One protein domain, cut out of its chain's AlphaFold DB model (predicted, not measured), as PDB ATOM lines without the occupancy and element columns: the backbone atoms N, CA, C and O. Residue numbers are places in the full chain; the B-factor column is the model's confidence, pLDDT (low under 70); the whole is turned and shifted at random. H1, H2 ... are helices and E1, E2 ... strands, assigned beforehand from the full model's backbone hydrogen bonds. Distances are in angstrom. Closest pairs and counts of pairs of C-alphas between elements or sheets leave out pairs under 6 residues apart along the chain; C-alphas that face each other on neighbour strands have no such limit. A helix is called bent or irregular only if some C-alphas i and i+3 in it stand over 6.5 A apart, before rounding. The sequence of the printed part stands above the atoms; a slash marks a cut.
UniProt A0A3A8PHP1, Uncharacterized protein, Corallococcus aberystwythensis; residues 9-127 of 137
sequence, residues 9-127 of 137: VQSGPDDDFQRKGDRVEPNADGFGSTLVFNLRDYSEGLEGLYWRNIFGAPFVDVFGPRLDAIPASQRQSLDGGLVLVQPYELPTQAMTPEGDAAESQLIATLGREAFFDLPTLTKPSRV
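AT A GLANCE: This is residues 9 to 127 of the 137 residues of an uncharacterized protein of Corallococcus aberystwythensis (UniProt A0A3A8PHP1). A small twisted sheet of four strands, E1, E4, E6 and E5, has H2 over one face, and the last residues of H3 meet H2 about perpendicular to it. Away from this sheet the hairpin of E2 and E3 reaches out as an arm, with H1 at its base. The 119 printed residues include three named helices and six named strands, in the order E1 H1 E2 E3 E4 H2 E5 E6 H3; both sheets, E1 E4 E6 E5 and E2 E3, are antiparallel, and the class is mixed. The whole is compact, with a radius of gyration of the C-alphas of 15.1 A, yet elongated, spanning 51 by 29 by 22 A.

HOW THE PARTS SIT: E4, residues 52 to 55, has neighbours E1, residues 9 to 11 (N 54 to O 9, 2.8 A), and E6, residues 82 to 85 (N 55 to O 83, 2.8 A). E6 and E5, residues 75 to 78, form a hairpin (N 78 to O 82, 2.8 A). H2, residues 57 to 69, is on this sheet at a height of 9.4 A, over E4 and E6, making two layers, helix on one face; it runs slantwise, 47 degrees to E4 on the local plane. E4, H2 and E5 form a split strand-helix-strand unit, E6 lying between its same-way strands, with a right-handed crossover. H2 is irregular, C-alphas 62 and 65 being 9.3 A apart. H3, residues 97 to 110, touches H2 with residues 109 to 110 alone; the closest C-alphas, of Arg 66 and Leu 110, are 5.4 A apart, and the lines are about perpendicular, at 75 degrees. H1, residues 14 to 21, is not on that sheet. E2, residues 22 to 26, and E3, residues 33 to 37, form a hairpin (N 36 to O 23, 2.8 A). In H1 and H3 every O i to N i+4 pair is within hydrogen-bond range; in H2 4 of 9 are, beside 7 of 10 O i to N i+3 pairs.

IN THESE COORDINATES: E1 begins at C-alpha 9 (113.926, 93.828, 91.558). H3 is 19.9 A long, ending at C-alpha 110 (110.233, 103.876, 104.451); H2 is 17.7 A, E2 13.2 A and E3 13.0 A.

THE WHOLE: The two C-alphas farthest apart, of Asp 29 and Asp 79, are 52.3 A apart. The links E3 to E4 and E6 to H3 are long. The printed part has no cut, and no printed residue is under 70 in pLDDT.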
ATOM      1  N   VAL A   9     113.132  95.060  91.562       94.81
ATOM      2  CA  VAL A   9     113.926  93.828  91.558       94.81
ATOM      3  C   VAL A   9     114.408  93.524  92.960       94.81
ATOM      4  O   VAL A   9     114.908  94.403  93.658       94.81
ATOM      5  N   GLN A  10     114.266  92.263  93.354       96.38
ATOM      6  CA  GLN A  10     114.605  91.783  94.683       96.38
ATOM      7  C   GLN A  10     115.526  90.568  94.591       96.38
ATOM      8  O   GLN A  10     115.472  89.802  93.630       96.38
ATOM      9  N   SER A  11     116.406  90.416  95.576       96.94
ATOM     10  CA  SER A  11     117.299  89.267  95.710       96.94
ATOM     11  C   SER A  11     117.477  88.939  97.183       96.94
ATOM     12  O   SER A  11     117.658  89.841  98.001       96.94
ATOM     13  N   GLY A  12     117.490  87.650  97.499       96.69
ATOM     14  CA  GLY A  12     117.618  87.108  98.848       96.69
ATOM     15  C   GLY A  12     117.557  85.578  98.810       96.69
ATOM     16  O   GLY A  12     117.416  85.021  97.720       96.69
ATOM     17  N   PRO A  13     117.709  84.900  99.955       96.12
ATOM     18  CA  PRO A  13     117.494  83.457 100.050       96.12
ATOM     19  C   PRO A  13     116.041  83.077  99.739       96.12
ATOM     20  O   PRO A  13     115.129  83.791 100.151       96.12
ATOM     21  N   ASP A  14     115.831  81.936  99.078       95.06
ATOM     22  CA  ASP A  14     114.492  81.440  98.717       95.06
ATOM     23  C   ASP A  14     113.575  81.298  99.944       95.06
ATOM     24  O   ASP A  14     112.411  81.684  99.892       95.06
ATOM     25  N   ASP A  15     114.117  80.832 101.072       95.19
ATOM     26  CA  ASP A  15     113.373  80.688 102.328       95.19
ATOM     27  C   ASP A  15     112.859  82.037 102.867       95.19
ATOM     28  O   ASP A  15     111.787  82.096 103.467       95.19
ATOM     29  N   ASP A  16     113.582  83.140 102.630       96.38
ATOM     30  CA  ASP A  16     113.129  84.473 103.049       96.38
ATOM     31  C   ASP A  16     111.993  84.983 102.149       96.38
ATOM     32  O   ASP A  16     111.062  85.615 102.647       96.38
ATOM     33  N   PHE A  17     112.016  84.650 100.850       95.12
ATOM     34  CA  PHE A  17     110.880  84.876  99.948       95.12
ATOM     35  C   PHE A  17     109.660  84.061 100.369       95.12
ATOM     36  O   PHE A  17     108.587  84.634 100.504       95.12
ATOM     37  N   GLN A  18     109.819  82.766 100.646       92.88
ATOM     38  CA  GLN A  18     108.706  81.907 101.066       92.88
ATOM     39  C   GLN A  18     108.091  82.364 102.393       92.88
ATOM     40  O   GLN A  18     106.878  82.408 102.561       92.88
ATOM     41  N   ARG A  19     108.927  82.771 103.354       92.81
ATOM     42  CA  ARG A  19     108.459  83.267 104.654       92.81
ATOM     43  C   ARG A  19     107.583  84.521 104.535       92.81
ATOM     44  O   ARG A  19     106.721  84.739 105.387       92.81
ATOM     45  N   LYS A  20     107.844  85.368 103.536       94.69
ATOM     46  CA  LYS A  20     107.198  86.680 103.363       94.69
ATOM     47  C   LYS A  20     106.093  86.675 102.311       94.69
ATOM     48  O   LYS A  20     105.132  87.430 102.459       94.69
ATOM     49  N   GLY A  21     106.223  85.863 101.267       92.81
ATOM     50  CA  GLY A  21     105.379  85.942 100.080       92.81
ATOM     51  C   GLY A  21     104.109  85.113 100.139       92.81
ATOM     52  O   GLY A  21     103.081  85.487  99.572       92.81
ATOM     53  N   ASP A  22     104.132  84.014 100.876       90.31
ATOM     54  CA  ASP A  22     103.029  83.076 100.907       90.31
ATOM     55  C   ASP A  22     102.800  82.482 102.293       90.31
ATOM     56  O   ASP A  22     103.632  82.508 103.196       90.31
ATOM     57  N   ARG A  23     101.582  81.984 102.480       91.06
ATOM     58  CA  ARG A  23     101.162  81.287 103.688       91.06
ATOM     59  C   ARG A  23     100.393  80.037 103.316       91.06
ATOM     60  O   ARG A  23      99.635  80.014 102.346       91.06
ATOM     61  N   VAL A  24     100.584  78.992 104.106       90.38
ATOM     62  CA  VAL A  24      99.865  77.729 103.955       90.38
ATOM     63  C   VAL A  24      98.653  77.768 104.877       90.38
ATOM     64  O   VAL A  24      98.800  77.749 106.098       90.38
ATOM     65  N   GLU A  25      97.455  77.831 104.301       91.12
ATOM     66  CA  GLU A  25      96.196  77.819 105.051       91.12
ATOM     67  C   GLU A  25      95.558  76.421 104.997       91.12
ATOM     68  O   GLU A  25      95.504  75.817 103.921       91.12
ATOM     69  N   PRO A  26      95.078  75.866 106.124       92.94
ATOM     70  CA  PRO A  26      94.352  74.602 106.108       92.94
ATOM     71  C   PRO A  26      93.026  74.755 105.359       92.94
ATOM     72  O   PRO A  26      92.335  75.769 105.487       92.94
ATOM     73  N   ASN A  27      92.642  73.727 104.605       92.12
ATOM     74  CA  ASN A  27      91.356  73.730 103.915       92.12
ATOM     75  C   ASN A  27      90.198  73.650 104.925       92.12
ATOM     76  O   ASN A  27      90.299  73.000 105.967       92.12
ATOM     77  N   ALA A  28      89.070  74.292 104.602       90.38
ATOM     78  CA  ALA A  28      87.905  74.362 105.491       90.38
ATOM     79  C   ALA A  28      87.270  72.990 105.796       90.38
ATOM     80  O   ALA A  28      86.589  72.836 106.807       90.38
ATOM     81  N   ASP A  29      87.492  71.998 104.933       90.94
ATOM     82  CA  ASP A  29      87.047  70.612 105.111       90.94
ATOM     83  C   ASP A  29      87.983  69.779 106.009       90.94
ATOM     84  O   ASP A  29      87.688  68.621 106.300       90.94
ATOM     85  N   GLY A  30      89.096  70.363 106.467       88.00
ATOM     86  CA  GLY A  30      90.104  69.703 107.290       88.00
ATOM     87  C   GLY A  30      91.052  68.781 106.519       88.00
ATOM     88  O   GLY A  30      91.898  68.143 107.146       88.00
ATOM     89  N   PHE A  31      90.954  68.705 105.186       92.00
ATOM     90  CA  PHE A  31      91.801  67.851 104.356       92.00
ATOM     91  C   PHE A  31      92.720  68.673 103.451       92.00
ATOM     92  O   PHE A  31      92.307  69.265 102.457       92.00
ATOM     93  N   GLY A  32      94.014  68.634 103.767       91.62
ATOM     94  CA  GLY A  32      95.051  69.328 103.009       91.62
ATOM     95  C   GLY A  32      95.144  70.819 103.330       91.62
ATOM     96  O   GLY A  32      94.582  71.314 104.308       91.62
ATOM     97  N   SER A  33      95.906  71.526 102.504       93.50
ATOM     98  CA  SER A  33      96.151  72.956 102.644       93.50
ATOM     99  C   SER A  33      96.253  73.634 101.285       93.50
ATOM    100  O   SER A  33      96.523  72.996 100.265       93.50
ATOM    101  N   THR A  34      96.034  74.943 101.288       93.62
ATOM    102  CA  THR A  34      96.161  75.807 100.122       93.62
ATOM    103  C   THR A  34      97.293  76.799 100.344       93.62
ATOM    104  O   THR A  34      97.435  77.370 101.426       93.62
ATOM    105  N   LEU A  35      98.092  77.012  99.301       90.56
ATOM    106  CA  LEU A  35      99.068  78.091  99.260       90.56
ATOM    107  C   LEU A  35      98.360  79.405  98.929       90.56
ATOM    108  O   LEU A  35      97.721  79.523  97.879       90.56
ATOM    109  N   VAL A  36      98.475  80.387  99.813       92.31
ATOM    110  CA  VAL A  36      97.862  81.702  99.652       92.31
ATOM    111  C   VAL A  36      98.953  82.757  99.569       92.31
ATOM    112  O   VAL A  36      99.717  82.941 100.510       92.31
ATOM    113  N   PHE A  37      99.002  83.471  98.448       92.88
ATOM    114  CA  PHE A  37      99.903  84.608  98.273       92.88
ATOM    115  C   PHE A  37      99.467  85.781  99.154       92.88
ATOM    116  O   PHE A  37      98.273  86.106  99.221       92.88
ATOM    117  N   ASN A  38     100.426  86.432  99.807       94.94
ATOM    118  CA  ASN A  38     100.183  87.654 100.565       94.94
ATOM    119  C   ASN A  38      99.875  88.810  99.607       94.94
ATOM    120  O   ASN A  38      98.834  89.455  99.764       94.94
ATOM    121  N   LEU A  39     100.698  88.987  98.564       94.31
ATOM    122  CA  LEU A  39     100.470  89.913  97.453       94.31
ATOM    123  C   LEU A  39     100.588  89.176  96.106       94.31
ATOM    124  O   LEU A  39     101.313  88.197  95.972       94.31
ATOM    125  N   ARG A  40      99.841  89.612  95.082       90.88
ATOM    126  CA  ARG A  40      99.909  88.991  93.738       90.88
ATOM    127  C   ARG A  40     101.106  89.457  92.923       90.88
ATOM    128  O   ARG A  40     101.690  88.674  92.180       90.88
ATOM    129  N   ASP A  41     101.400  90.744  93.019       90.56
ATOM    130  CA  ASP A  41     102.509  91.406  92.356       90.56
ATOM    131  C   ASP A  41     102.822  92.733  93.069       90.56
ATOM    132  O   ASP A  41     102.127  93.153  94.000       90.56
ATOM    133  N   TYR A  42     103.864  93.417  92.598       89.94
ATOM    134  CA  TYR A  42     104.333  94.676  93.170       89.94
ATOM    135  C   TYR A  42     103.316  95.829  93.091       89.94
ATOM    136  O   TYR A  42     103.503  96.844  93.756       89.94
ATOM    137  N   SER A  43     102.243  95.718  92.297       92.75
ATOM    138  CA  SER A  43     101.172  96.724  92.254       92.75
ATOM    139  C   SER A  43     100.287  96.708  93.501       92.75
ATOM    140  O   SER A  43      99.574  97.677  93.745       92.75
ATOM    141  N   GLU A  44     100.366  95.653  94.319       94.81
ATOM    142  CA  GLU A  44      99.704  95.585  95.624       94.81
ATOM    143  C   GLU A  44     100.597  96.072  96.784       94.81
ATOM    144  O   GLU A  44     100.149  96.075  97.927       94.81
ATOM    145  N   GLY A  45     101.832  96.510  96.503       95.06
ATOM    146  CA  GLY A  45     102.824  96.962  97.487       95.06
ATOM    147  C   GLY A  45     103.982  95.972  97.657       95.06
ATOM    148  O   GLY A  45     104.377  95.315  96.693       95.06
ATOM    149  N   LEU A  46     104.567  95.902  98.857       97.38
ATOM    150  CA  LEU A  46     105.709  95.030  99.167       97.38
ATOM    151  C   LEU A  46     105.389  94.033 100.278       97.38
ATOM    152  O   LEU A  46     104.754  94.374 101.267       97.38
ATOM    153  N   GLU A  47     105.901  92.814 100.162       96.06
ATOM    154  CA  GLU A  47     105.785  91.781 101.206       96.06
ATOM    155  C   GLU A  47     106.811  91.971 102.335       96.06
ATOM    156  O   GLU A  47     106.649  91.451 103.433       96.06
ATOM    157  N   GLY A  48     107.863  92.743 102.065       96.81
ATOM    158  CA  GLY A  48     108.974  93.005 102.972       96.81
ATOM    159  C   GLY A  48     110.154  93.616 102.220       96.81
ATOM    160  O   GLY A  48     110.026  94.033 101.062       96.81
ATOM    161  N   LEU A  49     111.312  93.656 102.875       97.88
ATOM    162  CA  LEU A  49     112.588  93.956 102.228       97.88
ATOM    163  C   LEU A  49     113.438  92.691 102.188       97.88
ATOM    164  O   LEU A  49     113.517  91.947 103.156       97.88
ATOM    165  N   TYR A  50     114.129  92.472 101.080       97.88
ATOM    166  CA  TYR A  50     115.074  91.364 100.936       97.88
ATOM    167  C   TYR A  50     116.511  91.870 101.042       97.88
ATOM    168  O   TYR A  50     116.738  93.070 101.202       97.88
ATOM    169  N   TRP A  51     117.497  90.980 100.921       98.12
ATOM    170  CA  TRP A  51     118.911  91.367 100.960       98.12
ATOM    171  C   TRP A  51     119.235  92.528 100.004       98.12
ATOM    172  O   TRP A  51     119.933  93.469 100.384       98.12
ATOM    173  N   ARG A  52     118.695  92.499  98.777       98.00
ATOM    174  CA  ARG A  52     118.765  93.618  97.827       98.00
ATOM    175  C   ARG A  52     117.384  93.964  97.302       98.00
ATOM    176  O   ARG A  52     116.687  93.082  96.811       98.00
ATOM    177  N   ASN A  53     117.041  95.249  97.332       98.06
ATOM    178  CA  ASN A  53     115.806  95.799  96.778       98.06
ATOM    179  C   ASN A  53     116.180  96.964  95.868       98.06
ATOM    180  O   ASN A  53     116.697  97.971  96.341       98.06
ATOM    181  N   ILE A  54     115.964  96.820  94.566       97.50
ATOM    182  CA  ILE A  54     116.188  97.885  93.593       97.50
ATOM    183  C   ILE A  54     114.831  98.466  93.221       97.50
ATOM    184  O   ILE A  54     114.002  97.789  92.610       97.50
ATOM    185  N   PHE A  55     114.628  99.723  93.593       97.06
ATOM    186  CA  PHE A  55     113.416 100.485  93.355       97.06
ATOM    187  C   PHE A  55     113.571 101.358  92.113       97.06
ATOM    188  O   PHE A  55     114.503 102.158  92.013       97.06
ATOM    189  N   GLY A  56     112.645 101.200  91.171       95.19
ATOM    190  CA  GLY A  56     112.437 102.115  90.055       95.19
ATOM    191  C   GLY A  56     111.437 103.219  90.386       95.19
ATOM    192  O   GLY A  56     110.905 103.277  91.494       95.19
ATOM    193  N   ALA A  57     111.164 104.076  89.396       94.44
ATOM    194  CA  ALA A  57     110.393 105.310  89.573       94.44
ATOM    195  C   ALA A  57     109.092 105.147  90.391       94.44
ATOM    196  O   ALA A  57     108.956 105.871  91.372       94.44
ATOM    197  N   PRO A  58     108.206 104.154  90.139       94.88
ATOM    198  CA  PRO A  58     106.974 104.015  90.924       94.88
ATOM    199  C   PRO A  58     107.204 103.832  92.430       94.88
ATOM    200  O   PRO A  58     106.449 104.355  93.244       94.88
ATOM    201  N   PHE A  59     108.258 103.111  92.818       96.62
ATOM    202  CA  PHE A  59     108.611 102.915  94.225       96.62
ATOM    203  C   PHE A  59     109.403 104.091  94.792       96.62
ATOM    204  O   PHE A  59     109.206 104.462  95.947       96.62
ATOM    205  N   VAL A  60     110.262 104.713  93.982       96.62
ATOM    206  CA  VAL A  60     110.952 105.951  94.368       96.62
ATOM    207  C   VAL A  60     109.940 107.055  94.679       96.62
ATOM    208  O   VAL A  60     110.103 107.743  95.680       96.62
ATOM    209  N   ASP A  61     108.850 107.155  93.919       95.56
ATOM    210  CA  ASP A  61     107.761 108.105  94.166       95.56
ATOM    211  C   ASP A  61     106.953 107.748  95.428       95.56
ATOM    212  O   ASP A  61     106.595 108.627  96.221       95.56
ATOM    213  N   VAL A  62     106.699 106.453  95.668       96.88
ATOM    214  CA  VAL A  62     106.048 105.977  96.903       96.88
ATOM    215  C   VAL A  62     106.875 106.319  98.136       96.88
ATOM    216  O   VAL A  62     106.320 106.763  99.136       96.88
ATOM    217  N   PHE A  63     108.190 106.140  98.112       97.56
ATOM    218  CA  PHE A  63     109.004 106.413  99.297       97.56
ATOM    219  C   PHE A  63     109.395 107.888  99.411       97.56
ATOM    220  O   PHE A  63     109.430 108.440 100.516       97.56
ATOM    221  N   GLY A  64     109.628 108.548  98.279       95.62
ATOM    222  CA  GLY A  64     109.982 109.957  98.193       95.62
ATOM    223  C   GLY A  64     111.151 110.316  99.123       95.62
ATOM    224  O   GLY A  64     112.115 109.550  99.227       95.62
ATOM    225  N   PRO A  65     111.060 111.434  99.871       96.50
ATOM    226  CA  PRO A  65     112.122 111.882 100.778       96.50
ATOM    227  C   PRO A  65     112.504 110.888 101.884       96.50
ATOM    228  O   PRO A  65     113.555 111.035 102.502       96.50
ATOM    229  N   ARG A  66     111.685 109.859 102.161       97.75
ATOM    230  CA  ARG A  66     112.023 108.838 103.168       97.75
ATOM    231  C   ARG A  66     113.230 107.997 102.766       97.75
ATOM    232  O   ARG A  66     113.918 107.479 103.640       97.75
ATOM    233  N   LEU A  67     113.527 107.903 101.469       97.75
ATOM    234  CA  LEU A  67     114.759 107.274 100.991       97.75
ATOM    235  C   LEU A  67     115.999 108.015 101.495       97.75
ATOM    236  O   LEU A  67     116.995 107.378 101.817       97.75
ATOM    237  N   ASP A  68     115.945 109.340 101.634       96.06
ATOM    238  CA  ASP A  68     117.093 110.125 102.098       96.06
ATOM    239  C   ASP A  68     117.373 109.966 103.596       96.06
ATOM    240  O   ASP A  68     118.478 110.260 104.047       96.06
ATOM    241  N   ALA A  69     116.408 109.438 104.355       97.00
ATOM    242  CA  ALA A  69     116.583 109.090 105.762       97.00
ATOM    243  C   ALA A  69     117.296 107.739 105.971       97.00
ATOM    244  O   ALA A  69     117.657 107.411 107.102       97.00
ATOM    245  N   ILE A  70     117.510 106.950 104.911       97.25
ATOM    246  CA  ILE A  70     118.236 105.680 105.000       97.25
ATOM    247  C   ILE A  70     119.749 105.948 105.055       97.25
ATOM    248  O   ILE A  70     120.264 106.693 104.212       97.25
ATOM    249  N   PRO A  71     120.488 105.315 105.990       94.31
ATOM    250  CA  PRO A  71     121.942 105.410 106.045       94.31
ATOM    251  C   PRO A  71     122.610 105.071 104.708       94.31
ATOM    252  O   PRO A  71     122.215 104.130 104.022       94.31
ATOM    253  N   ALA A  72     123.686 105.783 104.364       93.00
ATOM    254  CA  ALA A  72     124.430 105.550 103.120       93.00
ATOM    255  C   ALA A  72     125.041 104.136 103.015       93.00
ATOM    256  O   ALA A  72     125.339 103.676 101.921       93.00
ATOM    257  N   SER A  73     125.205 103.427 104.137       94.25
ATOM    258  CA  SER A  73     125.613 102.016 104.153       94.25
ATOM    259  C   SER A  73     124.514 101.051 103.695       94.25
ATOM    260  O   SER A  73     124.816  99.921 103.329       94.25
ATOM    261  N   GLN A  74     123.250 101.478 103.720       97.00
ATOM    262  CA  GLN A  74     122.071 100.668 103.397       97.00
ATOM    263  C   GLN A  74     121.326 101.184 102.159       97.00
ATOM    264  O   GLN A  74     120.349 100.566 101.733       97.00
ATOM    265  N   ARG A  75     121.769 102.304 101.573       97.69
ATOM    266  CA  ARG A  75     121.188 102.898 100.367       97.69
ATOM    267  C   ARG A  75     122.257 103.351  99.386       97.69
ATOM    268  O   ARG A  75     123.176 104.077  99.751       97.69
ATOM    269  N   GLN A  76     122.036 103.040  98.115       97.56
ATOM    270  CA  GLN A  76     122.849 103.522  97.007       97.56
ATOM    271  C   GLN A  76     121.963 103.999  95.848       97.56
ATOM    272  O   GLN A  76     121.077 103.275  95.398       97.56
ATOM    273  N   SER A  77     122.230 105.197  95.326       96.25
ATOM    274  CA  SER A  77     121.652 105.644  94.053       96.25
ATOM    275  C   SER A  77     122.367 104.967  92.883       96.25
ATOM    276  O   SER A  77     123.594 104.864  92.873       96.25
ATOM    277  N   LEU A  78     121.597 104.520  91.898       94.31
ATOM    278  CA  LEU A  78     122.073 103.867  90.684       94.31
ATOM    279  C   LEU A  78     121.651 104.680  89.448       94.31
ATOM    280  O   LEU A  78     120.766 105.539  89.512       94.31
ATOM    281  N   ASP A  79     122.273 104.391  88.305       90.38
ATOM    282  CA  ASP A  79     121.943 105.048  87.039       90.38
ATOM    283  C   ASP A  79     120.462 104.865  86.663       90.38
ATOM    284  O   ASP A  79     119.850 103.830  86.930       90.38
ATOM    285  N   GLY A  80     119.883 105.874  86.008       88.00
ATOM    286  CA  GLY A  80     118.487 105.830  85.555       88.00
ATOM    287  C   GLY A  80     117.446 106.120  86.641       88.00
ATOM    288  O   GLY A  80     116.285 105.764  86.466       88.00
ATOM    289  N   GLY A  81     117.843 106.759  87.748       91.69
ATOM    290  CA  GLY A  81     116.929 107.116  88.842       91.69
ATOM    291  C   GLY A  81     116.536 105.928  89.723       91.69
ATOM    292  O   GLY A  81     115.536 105.986  90.431       91.69
ATOM    293  N   LEU A  82     117.308 104.844  89.657       94.94
ATOM    294  CA  LEU A  82     117.106 103.643  90.451       94.94
ATOM    295  C   LEU A  82     117.728 103.805  91.842       94.94
ATOM    296  O   LEU A  82     118.768 104.446  91.999       94.94
ATOM    297  N   VAL A  83     117.131 103.171  92.848       97.75
ATOM    298  CA  VAL A  83     117.650 103.189  94.222       97.75
ATOM    299  C   VAL A  83     117.773 101.770  94.752       97.75
ATOM    300  O   VAL A  83     116.792 101.037  94.811       97.75
ATOM    301  N   LEU A  84     118.982 101.385  95.151       97.88
ATOM    302  CA  LEU A  84     119.252 100.146  95.868       97.88
ATOM    303  C   LEU A  84     119.095 100.379  97.371       97.88
ATOM    304  O   LEU A  84     119.715 101.289  97.919       97.88
ATOM    305  N   VAL A  85     118.308  99.530  98.027       98.50
ATOM    306  CA  VAL A  85     118.168  99.449  99.483       98.50
ATOM    307  C   VAL A  85     118.521  98.039  99.955       98.50
ATOM    308  O   VAL A  85     117.994  97.046  99.440       98.50
ATOM    309  N   GLN A  86     119.412  97.960 100.942       98.00
ATOM    310  CA  GLN A  86     119.926  96.721 101.522       98.00
ATOM    311  C   GLN A  86     119.844  96.784 103.054       98.00
ATOM    312  O   GLN A  86     120.601  97.544 103.659       98.00
ATOM    313  N   PRO A  87     118.965  96.002 103.706       97.44
ATOM    314  CA  PRO A  87     118.864  95.995 105.167       97.44
ATOM    315  C   PRO A  87     120.141  95.535 105.868       97.44
ATOM    316  O   PRO A  87     120.468  96.025 106.948       97.44
ATOM    317  N   TYR A  88     120.894  94.645 105.233       96.81
ATOM    318  CA  TYR A  88     122.106  94.037 105.768       96.81
ATOM    319  C   TYR A  88     123.093  93.698 104.639       96.81
ATOM    320  O   TYR A  88     122.740  93.699 103.455       96.81
ATOM    321  N   GLU A  89     124.351  93.441 105.000       95.62
ATOM    322  CA  GLU A  89     125.468  93.316 104.055       95.62
ATOM    323  C   GLU A  89     125.471  91.971 103.321       95.62
ATOM    324  O   GLU A  89     125.662  91.931 102.101       95.62
ATOM    325  N   LEU A  90     125.218  90.874 104.041       96.44
ATOM    326  CA  LEU A  90     125.301  89.508 103.525       96.44
ATOM    327  C   LEU A  90     123.919  88.845 103.458       96.44
ATOM    328  O   LEU A  90     123.126  88.997 104.385       96.44
ATOM    329  N   PRO A  91     123.637  88.018 102.434       96.19
ATOM    330  CA  PRO A  91     122.351  87.326 102.322       96.19
ATOM    331  C   PRO A  91     122.106  86.351 103.477       96.19
ATOM    332  O   PRO A  91     120.964  86.090 103.825       96.19
ATOM    333  N   THR A  92     123.172  85.841 104.099       95.94
ATOM    334  CA  THR A  92     123.109  84.937 105.258       95.94
ATOM    335  C   THR A  92     122.601  85.609 106.531       95.94
ATOM    336  O   THR A  92     122.386  84.923 107.521       95.94
ATOM    337  N   GLN A  93     122.451  86.937 106.533       97.75
ATOM    338  CA  GLN A  93     121.829  87.674 107.634       97.75
ATOM    339  C   GLN A  93     120.300  87.706 107.520       97.75
ATOM    340  O   GLN A  93     119.633  88.115 108.464       97.75
ATOM    341  N   ALA A  94     119.729  87.271 106.393       96.62
ATOM    342  CA  ALA A  94     118.289  87.088 106.291       96.62
ATOM    343  C   ALA A  94     117.810  86.078 107.341       96.62
ATOM    344  O   ALA A  94     118.480  85.077 107.597       96.62
ATOM    345  N   MET A  95     116.638  86.334 107.927       95.25
ATOM    346  CA  MET A  95     116.007  85.480 108.944       95.25
ATOM    347  C   MET A  95     116.811  85.304 110.246       95.25
ATOM    348  O   MET A  95     116.461  84.457 111.069       95.25
ATOM    349  N   THR A  96     117.874  86.085 110.471       97.81
ATOM    350  CA  THR A  96     118.478  86.204 111.808       97.81
ATOM    351  C   THR A  96     117.778  87.313 112.596       97.81
ATOM    352  O   THR A  96     117.237  88.241 111.986       97.81
ATOM    353  N   PRO A  97     117.815  87.288 113.941       97.88
ATOM    354  CA  PRO A  97     117.235  88.358 114.753       97.88
ATOM    355  C   PRO A  97     117.758  89.756 114.388       97.88
ATOM    356  O   PRO A  97     116.998  90.722 114.361       97.88
ATOM    357  N   GLU A  98     119.049  89.875 114.073       97.56
ATOM    358  CA  GLU A  98     119.675  91.134 113.663       97.56
ATOM    359  C   GLU A  98     119.201  91.576 112.274       97.56
ATOM    360  O   GLU A  98     118.953  92.764 112.062       97.56
ATOM    361  N   GLY A  99     119.052  90.633 111.339       97.44
ATOM    362  CA  GLY A  99     118.518  90.905 110.008       97.44
ATOM    363  C   GLY A  99     117.065  91.370 110.047       97.44
ATOM    364  O   GLY A  99     116.742  92.400 109.456       97.44
ATOM    365  N   ASP A 100     116.217  90.671 110.807       97.25
ATOM    366  CA  ASP A 100     114.806  91.026 110.997       97.25
ATOM    367  C   ASP A 100     114.655  92.397 111.688       97.25
ATOM    368  O   ASP A 100     113.772  93.188 111.334       97.25
ATOM    369  N   ALA A 101     115.535  92.727 112.642       97.75
ATOM    370  CA  ALA A 101     115.555  94.041 113.282       97.75
ATOM    371  C   ALA A 101     115.962  95.156 112.302       97.75
ATOM    372  O   ALA A 101     115.309  96.204 112.260       97.75
ATOM    373  N   ALA A 102     117.001  94.932 111.489       97.69
ATOM    374  CA  ALA A 102     117.457  95.892 110.484       97.69
ATOM    375  C   ALA A 102     116.403  96.122 109.387       97.69
ATOM    376  O   ALA A 102     116.137  97.263 109.002       97.69
ATOM    377  N   GLU A 103     115.749  95.053 108.929       97.69
ATOM    378  CA  GLU A 103     114.615  95.126 108.009       97.69
ATOM    379  C   GLU A 103     113.453  95.917 108.616       97.69
ATOM    380  O   GLU A 103     112.979  96.876 108.006       97.69
ATOM    381  N   SER A 104     113.042  95.589 109.844       97.25
ATOM    382  CA  SER A 104     111.947  96.278 110.538       97.25
ATOM    383  C   SER A 104     112.223  97.772 110.723       97.25
ATOM    384  O   SER A 104     111.315  98.599 110.589       97.25
ATOM    385  N   GLN A 105     113.476  98.138 111.010       97.94
ATOM    386  CA  GLN A 105     113.899  99.531 111.115       97.94
ATOM    387  C   GLN A 105     113.796 100.252 109.766       97.94
ATOM    388  O   GLN A 105     113.270 101.364 109.712       97.94
ATOM    389  N   LEU A 106     114.249  99.636 108.669       98.19
ATOM    390  CA  LEU A 106     114.125 100.235 107.338       98.19
ATOM    391  C   LEU A 106     112.674 100.344 106.874       98.19
ATOM    392  O   LEU A 106     112.299 101.381 106.332       98.19
ATOM    393  N   ILE A 107     111.842  99.333 107.130       98.25
ATOM    394  CA  ILE A 107     110.401  99.379 106.850       98.25
ATOM    395  C   ILE A 107     109.746 100.532 107.621       98.25
ATOM    396  O   ILE A 107     108.950 101.287 107.061       98.25
ATOM    397  N   ALA A 108     110.112 100.732 108.890       98.06
ATOM    398  CA  ALA A 108     109.631 101.868 109.672       98.06
ATOM    399  C   ALA A 108     110.053 103.220 109.066       98.06
ATOM    400  O   ALA A 108     109.233 104.135 109.013       98.06
ATOM    401  N   THR A 109     111.293 103.334 108.576       98.19
ATOM    402  CA  THR A 109     111.811 104.539 107.904       98.19
ATOM    403  C   THR A 109     111.095 104.813 106.580       98.19
ATOM    404  O   THR A 109     110.693 105.945 106.318       98.19
ATOM    405  N   LEU A 110     110.905 103.785 105.751       98.06
ATOM    406  CA  LEU A 110     110.233 103.876 104.451       98.06
ATOM    407  C   LEU A 110     108.720 104.096 104.577       98.06
ATOM    408  O   LEU A 110     108.102 104.668 103.676       98.06
ATOM    409  N   GLY A 111     108.144 103.713 105.715       97.69
ATOM    410  CA  GLY A 111     106.724 103.790 106.028       97.69
ATOM    411  C   GLY A 111     106.038 102.444 105.854       97.69
ATOM    412  O   GLY A 111     105.977 101.892 104.755       97.69
ATOM    413  N   ARG A 112     105.487 101.943 106.963       97.62
ATOM    414  CA  ARG A 112     104.834 100.629 107.057       97.62
ATOM    415  C   ARG A 112     103.639 100.484 106.122       97.62
ATOM    416  O   ARG A 112     103.314  99.374 105.736       97.62
ATOM    417  N   GLU A 113     103.004 101.583 105.725       97.69
ATOM    418  CA  GLU A 113     101.824 101.564 104.863       97.69
ATOM    419  C   GLU A 113     102.083 101.016 103.447       97.69
ATOM    420  O   GLU A 113     101.126 100.693 102.745       97.69
ATOM    421  N   ALA A 114     103.352 100.923 103.033       97.69
ATOM    422  CA  ALA A 114     103.762 100.333 101.760       97.69
ATOM    423  C   ALA A 114     104.039  98.821 101.832       97.69
ATOM    424  O   ALA A 114     104.314  98.200 100.803       97.69
ATOM    425  N   PHE A 115     103.968  98.235 103.031       98.19
ATOM    426  CA  PHE A 115     104.340  96.850 103.299       98.19
ATOM    427  C   PHE A 115     103.155  96.044 103.832       98.19
ATOM    428  O   PHE A 115     102.286  96.570 104.528       98.19
ATOM    429  N   PHE A 116     103.107  94.765 103.469       97.50
ATOM    430  CA  PHE A 116     102.154  93.807 104.005       97.50
ATOM    431  C   PHE A 116     102.489  93.536 105.473       97.50
ATOM    432  O   PHE A 116     103.641  93.281 105.822       97.50
ATOM    433  N   ASP A 117     101.483  93.585 106.340       95.75
ATOM    434  CA  ASP A 117     101.656  93.318 107.765       95.75
ATOM    435  C   ASP A 117     101.316  91.858 108.066       95.75
ATOM    436  O   ASP A 117     100.153  91.508 108.272       95.75
ATOM    437  N   LEU A 118     102.335  90.994 108.078       91.44
ATOM    438  CA  LEU A 118     102.169  89.547 108.249       91.44
ATOM    439  C   LEU A 118     101.452  89.150 109.561       91.44
ATOM    440  O   LEU A 118     100.555  88.310 109.494       91.44
ATOM    441  N   PRO A 119     101.746  89.745 110.736       90.81
ATOM    442  CA  PRO A 119     101.021  89.454 111.977       90.81
ATOM    443  C   PRO A 119      99.506  89.687 111.925       90.81
ATOM    444  O   PRO A 119      98.759  88.947 112.563       90.81
ATOM    445  N   THR A 120      99.046  90.717 111.207       94.56
ATOM    446  CA  THR A 120      97.613  91.067 111.129       94.56
ATOM    447  C   THR A 120      96.973  90.710 109.790       94.56
ATOM    448  O   THR A 120      95.769  90.891 109.621       94.56
ATOM    449  N   LEU A 121      97.768  90.187 108.850       94.50
ATOM    450  CA  LEU A 121      97.394  89.902 107.466       94.50
ATOM    451  C   LEU A 121      96.801  91.126 106.744       94.50
ATOM    452  O   LEU A 121      95.891  91.003 105.920       94.50
ATOM    453  N   THR A 122      97.313  92.320 107.056       95.88
ATOM    454  CA  THR A 122      96.814  93.582 106.493       95.88
ATOM    455  C   THR A 122      97.576  93.953 105.224       95.88
ATOM    456  O   THR A 122      98.807  93.985 105.204       95.88
ATOM    457  N   LYS A 123      96.837  94.278 104.154       96.44
ATOM    458  CA  LYS A 123      97.416  94.742 102.887       96.44
ATOM    459  C   LYS A 123      97.978  96.169 102.988       96.44
ATOM    460  O   LYS A 123      97.415  96.982 103.726       96.44
ATOM    461  N   PRO A 124      99.013  96.502 102.193       97.44
ATOM    462  CA  PRO A 124      99.489  97.873 102.039       97.44
ATOM    463  C   PRO A 124      98.351  98.832 101.671       97.44
ATOM    464  O   PRO A 124      97.523  98.537 100.808       97.44
ATOM    465  N   SER A 125      98.320 100.004 102.301       97.19
ATOM    466  CA  SER A 125      97.396 101.092 101.948       97.19
ATOM    467  C   SER A 125      98.040 102.141 101.041       97.19
ATOM    468  O   SER A 125      97.344 102.994 100.490       97.19
ATOM    469  N   ARG A 126      99.362 102.062 100.842       96.94
ATOM    470  CA  ARG A 126     100.126 102.890  99.910       96.94
ATOM    471  C   ARG A 126     100.862 102.005  98.913       96.94
ATOM    472  O   ARG A 126     101.824 101.335  99.261       96.94
ATOM    473  N   VAL A 127     100.426 102.033  97.663       96.75
ATOM    474  CA  VAL A 127     100.939 101.162  96.596       96.75
ATOM    475  C   VAL A 127     101.563 101.990  95.468       96.75
ATOM    476  O   VAL A 127     101.202 103.162  95.317       96.75
TER     477      VAL A 127